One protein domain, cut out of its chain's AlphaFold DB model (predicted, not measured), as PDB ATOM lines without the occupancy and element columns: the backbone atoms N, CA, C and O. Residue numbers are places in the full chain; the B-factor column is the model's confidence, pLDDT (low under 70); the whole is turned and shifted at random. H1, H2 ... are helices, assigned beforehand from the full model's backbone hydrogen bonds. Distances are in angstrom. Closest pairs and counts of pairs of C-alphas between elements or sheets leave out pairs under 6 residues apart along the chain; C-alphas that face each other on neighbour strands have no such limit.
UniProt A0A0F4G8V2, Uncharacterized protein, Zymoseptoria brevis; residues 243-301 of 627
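This is residues 243 to 301 of the 627 residues of an uncharacterized protein of Zymoseptoria brevis (UniProt A0A0F4G8V2). One long, straight helix, H1, makes the length of a rod-shaped model, and a much shorter helix, H2, folds back from its last residues as the second arm of a lopsided helical hairpin. After H2, residues 292 to 301 run on with no named element and fold into a loop, while residues 243 to 252 of H1 stick out free at the other end. The printed part has 59 residues, with two named helices in the order H1, H2 and no named strand; its class is all helix. It is loose, with a radius of gyration of the C-alphas of 15.0 A, and spans 51 by 18 by 9 A.

H1 covers residues 243 to 276, 34 residues and 48.3 A from first to last C-alpha. It begins at C-alpha 243 at (110.457, 160.154, 97.077) and ends at C-alpha 276 at (109.848, 144.882, 142.947). H2 covers residues 280 to 291, 17.6 A long, and ends at C-alpha 291 at (119.349, 159.274, 131.675).

H1 and H2 form a helical hairpin and touch, with 12 pairs of C-alphas within 8 A. The closest C-alphas are those of Leu 271 and Ala 282, 5.2 A apart. H1 touches H2 with residues 268 to 275 alone, and H2 touches H1 with residues 281 to 286 alone. The helices run opposite ways at a shallow tilt of 31 degrees. Every O i to N i+4 pair in H2 is within hydrogen-bond range; in H1, 29 of 30 are.

The two C-alphas farthest apart, those of Ile 243 and Gly 278, are 51.5 A apart. Without residues 243 to 252, which stand free, the body spans 37 by 17 by 9 A. The printed part has no cut, and the link from H1 to H2 is tight, with 3 residues. The mean pLDDT of the printed part is 82.8, and no printed residue is under 70.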
ATOM      1  N   ILE A 243     111.271 159.874  95.886       80.12
ATOM      2  CA  ILE A 243     110.457 160.154  97.077       80.12
ATOM      3  C   ILE A 243     109.888 158.856  97.665       80.12
ATOM      4  O   ILE A 243     109.929 158.697  98.880       80.12
ATOM      5  N   GLY A 244     109.426 157.921  96.828       82.19
ATOM      6  CA  GLY A 244     108.989 156.583  97.247       82.19
ATOM      7  C   GLY A 244     110.106 155.840  97.975       82.19
ATOM      8  O   GLY A 244     110.003 155.613  99.176       82.19
ATOM      9  N   GLY A 245     111.246 155.633  97.313       82.81
ATOM     10  CA  GLY A 245     112.414 155.003  97.931       82.81
ATOM     11  C   GLY A 245     112.962 155.762  99.147       82.81
ATOM     12  O   GLY A 245     113.606 155.168 100.013       82.81
ATOM     13  N   MET A 246     112.749 157.079  99.275       80.81
ATOM     14  CA  MET A 246     113.026 157.807 100.528       80.81
ATOM     15  C   MET A 246     112.006 157.496 101.631       80.81
ATOM     16  O   MET A 246     112.426 157.306 102.773       80.81
ATOM     17  N   PHE A 247     110.711 157.396 101.318       79.44
ATOM     18  CA  PHE A 247     109.688 156.952 102.266       79.44
ATOM     19  C   PHE A 247     109.912 155.509 102.713       79.44
ATOM     20  O   PHE A 247     109.875 155.264 103.914       79.44
ATOM     21  N   ASP A 248     110.217 154.575 101.814       84.12
ATOM     22  CA  ASP A 248     110.441 153.174 102.183       84.12
ATOM     23  C   ASP A 248     111.663 153.026 103.102       84.12
ATOM     24  O   ASP A 248     111.538 152.492 104.206       84.12
ATOM     25  N   ARG A 249     112.802 153.649 102.763       85.31
ATOM     26  CA  ARG A 249     113.982 153.705 103.657       85.31
ATOM     27  C   ARG A 249     113.707 154.446 104.975       85.31
ATOM     28  O   ARG A 249     114.336 154.142 105.990       85.31
ATOM     29  N   ALA A 250     112.790 155.416 105.001       85.38
ATOM     30  CA  ALA A 250     112.360 156.072 106.238       85.38
ATOM     31  C   ALA A 250     111.436 155.175 107.081       85.38
ATOM     32  O   ALA A 250     111.559 155.162 108.304       85.38
ATOM     33  N   ILE A 251     110.568 154.381 106.450       84.81
ATOM     34  CA  ILE A 251     109.698 153.393 107.097       84.81
ATOM     35  C   ILE A 251     110.515 152.218 107.644       84.81
ATOM     36  O   ILE A 251     110.243 151.773 108.756       84.81
ATOM     37  N   GLU A 252     111.550 151.751 106.944       88.25
ATOM     38  CA  GLU A 252     112.515 150.769 107.459       88.25
ATOM     39  C   GLU A 252     113.231 151.289 108.712       88.25
ATOM     40  O   GLU A 252     113.206 150.638 109.758       88.25
ATOM     41  N   ARG A 253     113.791 152.506 108.647       85.62
ATOM     42  CA  ARG A 253     114.421 153.166 109.803       85.62
ATOM     43  C   ARG A 253     113.436 153.373 110.952       85.62
ATOM     44  O   ARG A 253     113.798 153.154 112.103       85.62
ATOM     45  N   PHE A 254     112.190 153.746 110.658       87.44
ATOM     46  CA  PHE A 254     111.143 153.887 111.667       87.44
ATOM     47  C   PHE A 254     110.759 152.543 112.299       87.44
ATOM     48  O   PHE A 254     110.555 152.502 113.508       87.44
ATOM     49  N   ARG A 255     110.690 151.451 111.522       89.50
ATOM     50  CA  ARG A 255     110.424 150.092 112.028       89.50
ATOM     51  C   ARG A 255     111.528 149.640 112.981       89.50
ATOM     52  O   ARG A 255     111.200 149.297 114.111       89.50
ATOM     53  N   ALA A 256     112.796 149.751 112.583       86.31
ATOM     54  CA  ALA A 256     113.936 149.454 113.454       86.31
ATOM     55  C   ALA A 256     113.943 150.340 114.719       86.31
ATOM     56  O   ALA A 256     114.158 149.864 115.829       86.31
ATOM     57  N   ALA A 257     113.616 151.630 114.582       86.50
ATOM     58  CA  ALA A 257     113.468 152.536 115.719       86.50
ATOM     59  C   ALA A 257     112.279 152.183 116.638       86.50
ATOM     60  O   ALA A 257     112.342 152.438 117.838       86.50
ATOM     61  N   GLU A 258     111.183 151.632 116.108       86.00
ATOM     62  CA  GLU A 258     110.054 151.124 116.901       86.00
ATOM     63  C   GLU A 258     110.385 149.795 117.584       86.00
ATOM     64  O   GLU A 258     109.909 149.569 118.690       86.00
ATOM     65  N   GLU A 259     111.201 148.947 116.957       89.25
ATOM     66  CA  GLU A 259     111.682 147.675 117.503       89.25
ATOM     67  C   GLU A 259     112.551 147.910 118.743       89.25
ATOM     68  O   GLU A 259     112.157 147.493 119.831       89.25
ATOM     69  N   VAL A 260     113.593 148.744 118.643       87.19
ATOM     70  CA  VAL A 260     114.402 149.152 119.810       87.19
ATOM     71  C   VAL A 260     113.544 149.854 120.874       87.19
ATOM     72  O   VAL A 260     113.711 149.627 122.070       87.19
ATOM     73  N   ARG A 261     112.544 150.659 120.478       83.62
ATOM     74  CA  ARG A 261     111.584 151.259 121.429       83.62
ATOM     75  C   ARG A 261     110.595 150.252 122.032       83.62
ATOM     76  O   ARG A 261     109.952 150.585 123.023       83.62
ATOM     77  N   ARG A 262     110.426 149.041 121.491       86.25
ATOM     78  CA  ARG A 262     109.678 147.940 122.135       86.25
ATOM     79  C   ARG A 262     110.574 147.173 123.090       86.25
ATOM     80  O   ARG A 262     110.149 146.962 124.219       86.25
ATOM     81  N   GLU A 263     111.794 146.851 122.672       86.62
ATOM     82  CA  GLU A 263     112.826 146.240 123.516       86.62
ATOM     83  C   GLU A 263     113.088 147.087 124.768       86.62
ATOM     84  O   GLU A 263     113.066 146.577 125.881       86.62
ATOM     85  N   GLU A 264     113.212 148.409 124.625       84.06
ATOM     86  CA  GLU A 264     113.367 149.328 125.756       84.06
ATOM     87  C   GLU A 264     112.155 149.298 126.712       84.06
ATOM     88  O   GLU A 264     112.316 149.337 127.933       84.06
ATOM     89  N   ARG A 265     110.925 149.205 126.179       85.44
ATOM     90  CA  ARG A 265     109.695 149.109 126.991       85.44
ATOM     91  C   ARG A 265     109.623 147.770 127.734       85.44
ATOM     92  O   ARG A 265     109.303 147.772 128.921       85.44
ATOM     93  N   THR A 266     109.927 146.650 127.075       89.75
ATOM     94  CA  THR A 266     109.916 145.319 127.709       89.75
ATOM     95  C   THR A 266     111.045 145.173 128.723       89.75
ATOM     96  O   THR A 266     110.809 144.657 129.811       89.75
ATOM     97  N   LEU A 267     112.237 145.696 128.430       86.75
ATOM     98  CA  LEU A 267     113.377 145.679 129.341       86.75
ATOM     99  C   LEU A 267     113.129 146.572 130.567       86.75
ATOM    100  O   LEU A 267     113.388 146.130 131.685       86.75
ATOM    101  N   ARG A 268     112.522 147.761 130.408       85.44
ATOM    102  CA  ARG A 268     112.022 148.535 131.561       85.44
ATOM    103  C   ARG A 268     111.001 147.750 132.379       85.44
ATOM    104  O   ARG A 268     111.113 147.744 133.598       85.44
ATOM    105  N   GLN A 269     110.030 147.088 131.744       88.25
ATOM    106  CA  GLN A 269     109.025 146.303 132.467       88.25
ATOM    107  C   GLN A 269     109.683 145.188 133.299       88.25
ATOM    108  O   GLN A 269     109.456 145.122 134.507       88.25
ATOM    109  N   VAL A 270     110.565 144.392 132.684       90.25
ATOM    110  CA  VAL A 270     111.333 143.335 133.362       90.25
ATOM    111  C   VAL A 270     112.141 143.898 134.532       90.25
ATOM    112  O   VAL A 270     112.024 143.378 135.638       90.25
ATOM    113  N   LEU A 271     112.884 144.995 134.341       86.75
ATOM    114  CA  LEU A 271     113.643 145.618 135.429       86.75
ATOM    115  C   LEU A 271     112.738 146.200 136.530       86.75
ATOM    116  O   LEU A 271     113.122 146.168 137.695       86.75
ATOM    117  N   THR A 272     111.537 146.711 136.222       86.75
ATOM    118  CA  THR A 272     110.605 147.173 137.271       86.75
ATOM    119  C   THR A 272     110.038 146.028 138.103       86.75
ATOM    120  O   THR A 272     109.840 146.201 139.306       86.75
ATOM    121  N   ASP A 273     109.819 144.856 137.508       87.25
ATOM    122  CA  ASP A 273     109.374 143.668 138.239       87.25
ATOM    123  C   ASP A 273     110.537 142.987 138.991       87.25
ATOM    124  O   ASP A 273     110.357 142.541 140.125       87.25
ATOM    125  N   GLU A 274     111.763 143.028 138.456       86.38
ATOM    126  CA  GLU A 274     112.987 142.628 139.168       86.38
ATOM    127  C   GLU A 274     113.261 143.544 140.378       86.38
ATOM    128  O   GLU A 274     113.491 143.056 141.488       86.38
ATOM    129  N   ALA A 275     113.130 144.864 140.222       83.25
ATOM    130  CA  ALA A 275     113.243 145.827 141.319       83.25
ATOM    131  C   ALA A 275     112.168 145.603 142.401       83.25
ATOM    132  O   ALA A 275     112.480 145.629 143.592       83.25
ATOM    133  N   ARG A 276     110.919 145.297 142.013       84.81
ATOM    134  CA  ARG A 276     109.848 144.882 142.947       84.81
ATOM    135  C   ARG A 276     110.170 143.580 143.684       84.81
ATOM    136  O   ARG A 276     109.732 143.417 144.818       84.81
ATOM    137  N   SER A 277     110.934 142.674 143.069       85.06
ATOM    138  CA  SER A 277     111.414 141.440 143.709       85.06
ATOM    139  C   SER A 277     112.630 141.636 144.631       85.06
ATOM    140  O   SER A 277     113.040 140.691 145.300       85.06
ATOM    141  N   GLY A 278     113.182 142.856 144.711       79.12
ATOM    142  CA  GLY A 278     114.323 143.206 145.567       79.12
ATOM    143  C   GLY A 278     115.672 143.324 144.846       79.12
ATOM    144  O   GLY A 278     116.702 143.422 145.511       79.12
ATOM    145  N   GLY A 279     115.699 143.326 143.509       80.75
ATOM    146  CA  GLY A 279     116.926 143.488 142.725       80.75
ATOM    147  C   GLY A 279     117.484 144.916 142.769       80.75
ATOM    148  O   GLY A 279     117.097 145.761 141.962       80.75
ATOM    149  N   GLU A 280     118.436 145.184 143.665       77.19
ATOM    150  CA  GLU A 280     119.125 146.486 143.791       77.19
ATOM    151  C   GLU A 280     119.813 146.916 142.475       77.19
ATOM    152  O   GLU A 280     119.736 148.074 142.060       77.19
ATOM    153  N   THR A 281     120.380 145.953 141.742       78.75
ATOM    154  CA  THR A 281     120.961 146.129 140.399       78.75
ATOM    155  C   THR A 281     119.958 146.604 139.346       78.75
ATOM    156  O   THR A 281     120.343 147.310 138.410       78.75
ATOM    157  N   ALA A 282     118.678 146.244 139.476       77.88
ATOM    158  CA  ALA A 282     117.644 146.639 138.524       77.88
ATOM    159  C   ALA A 282     117.237 148.111 138.695       77.88
ATOM    160  O   ALA A 282     116.981 148.796 137.706       77.88
ATOM    161  N   VAL A 283     117.262 148.627 139.931       80.69
ATOM    162  CA  VAL A 283     117.002 150.048 140.226       80.69
ATOM    163  C   VAL A 283     118.064 150.943 139.579       80.69
ATOM    164  O   VAL A 283     117.720 151.929 138.929       80.69
ATOM    165  N   ALA A 284     119.343 150.567 139.684       81.31
ATOM    166  CA  ALA A 284     120.439 151.299 139.046       81.31
ATOM    167  C   ALA A 284     120.297 151.336 137.510       81.31
ATOM    168  O   ALA A 284     120.369 152.407 136.909       81.31
ATOM    169  N   ARG A 285     120.005 150.187 136.882       78.81
ATOM    170  CA  ARG A 285     119.811 150.085 135.422       78.81
ATOM    171  C   ARG A 285     118.577 150.836 134.915       78.81
ATOM    172  O   ARG A 285     118.610 151.385 133.818       78.81
ATOM    173  N   LEU A 286     117.496 150.910 135.695       81.44
ATOM    174  CA  LEU A 286     116.334 151.740 135.345       81.44
ATOM    175  C   LEU A 286     116.689 153.229 135.289       81.44
ATOM    176  O   LEU A 286     116.279 153.912 134.352       81.44
ATOM    177  N   MET A 287     117.474 153.709 136.257       80.88
ATOM    178  CA  MET A 287     117.932 155.099 136.323       80.88
ATOM    179  C   MET A 287     118.910 155.440 135.185       80.88
ATOM    180  O   MET A 287     118.837 156.526 134.613       80.88
ATOM    181  N   GLU A 288     119.775 154.499 134.804       82.38
ATOM    182  CA  GLU A 288     120.669 154.601 133.640       82.38
ATOM    183  C   GLU A 288     119.879 154.743 132.322       82.38
ATOM    184  O   GLU A 288     120.107 155.675 131.549       82.38
ATOM    185  N   LEU A 289     118.868 153.893 132.107       79.06
ATOM    186  CA  LEU A 289     117.984 153.937 130.931       79.06
ATOM    187  C   LEU A 289     117.078 155.177 130.879       79.06
ATOM    188  O   LEU A 289     116.529 155.500 129.824       79.06
ATOM    189  N   GLU A 290     116.848 155.855 132.003       80.00
ATOM    190  CA  GLU A 290     116.140 157.141 132.044       80.00
ATOM    191  C   GLU A 290     117.057 158.316 131.661       80.00
ATOM    192  O   GLU A 290     116.600 159.252 131.006       80.00
ATOM    193  N   GLN A 291     118.352 158.240 131.988       81.75
ATOM    194  CA  GLN A 291     119.349 159.274 131.675       81.75
ATOM    195  C   GLN A 291     119.955 159.167 130.265       81.75
ATOM    196  O   GLN A 291     120.549 160.133 129.787       81.75
ATOM    197  N   GLN A 292     119.822 158.023 129.589       81.12
ATOM    198  CA  GLN A 292     120.427 157.795 128.273       81.12
ATOM    199  C   GLN A 292     119.876 158.746 127.190       81.12
ATOM    200  O   GLN A 292     118.668 158.802 126.939       81.12
ATOM    201  N   GLU A 293     120.776 159.464 126.505       77.50
ATOM    202  CA  GLU A 293     120.413 160.407 125.442       77.50
ATOM    203  C   GLU A 293     119.669 159.730 124.283       77.50
ATOM    204  O   GLU A 293     119.987 158.611 123.869       77.50
ATOM    205  N   ARG A 294     118.683 160.439 123.721       79.94
ATOM    206  CA  ARG A 294     117.834 159.951 122.627       79.94
ATOM    207  C   ARG A 294     118.117 160.687 121.334       79.94
ATOM    208  O   ARG A 294     118.256 161.906 121.316       79.94
ATOM    209  N   ASP A 295     118.134 159.938 120.240       79.88
ATOM    210  CA  ASP A 295     118.165 160.513 118.902       79.88
ATOM    211  C   ASP A 295     116.806 161.124 118.495       79.88
ATOM    212  O   ASP A 295     115.793 160.935 119.170       79.88
ATOM    213  N   VAL A 296     116.764 161.814 117.349       74.56
ATOM    214  CA  VAL A 296     115.568 162.435 116.742       74.56
ATOM    215  C   VAL A 296     114.371 161.471 116.654       74.56
ATOM    216  O   VAL A 296     113.222 161.896 116.748       74.56
ATOM    217  N   TRP A 297     114.623 160.163 116.533       71.06
ATOM    218  CA  TRP A 297     113.603 159.103 116.482       71.06
ATOM    219  C   TRP A 297     113.210 158.507 117.850       71.06
ATOM    220  O   TRP A 297     112.545 157.468 117.906       71.06
ATOM    221  N   GLY A 298     113.635 159.126 118.957       71.50
ATOM    222  CA  GLY A 298     113.366 158.692 120.335       71.50
ATOM    223  C   GLY A 298     114.147 157.453 120.795       71.50
ATOM    224  O   GLY A 298     113.934 156.982 121.914       71.50
ATOM    225  N   VAL A 299     115.026 156.926 119.937       81.12
ATOM    226  CA  VAL A 299     115.862 155.741 120.175       81.12
ATOM    227  C   VAL A 299     117.036 156.114 121.091       81.12
ATOM    228  O   VAL A 299     117.682 157.129 120.812       81.12
ATOM    229  N   PRO A 300     117.342 155.335 122.146       74.75
ATOM    230  CA  PRO A 300     118.526 155.567 122.971       74.75
ATOM    231  C   PRO A 300     119.818 155.428 122.153       74.75
ATOM    232  O   PRO A 300     119.983 154.473 121.391       74.75
ATOM    233  N   ARG A 301     120.749 156.373 122.297       75.19
ATOM    234  CA  ARG A 301     122.051 156.326 121.618       75.19
ATOM    235  C   ARG A 301     123.005 155.383 122.361       75.19
ATOM    236  O   ARG A 301     123.182 155.557 123.568       75.19
TER     237      ARG A 301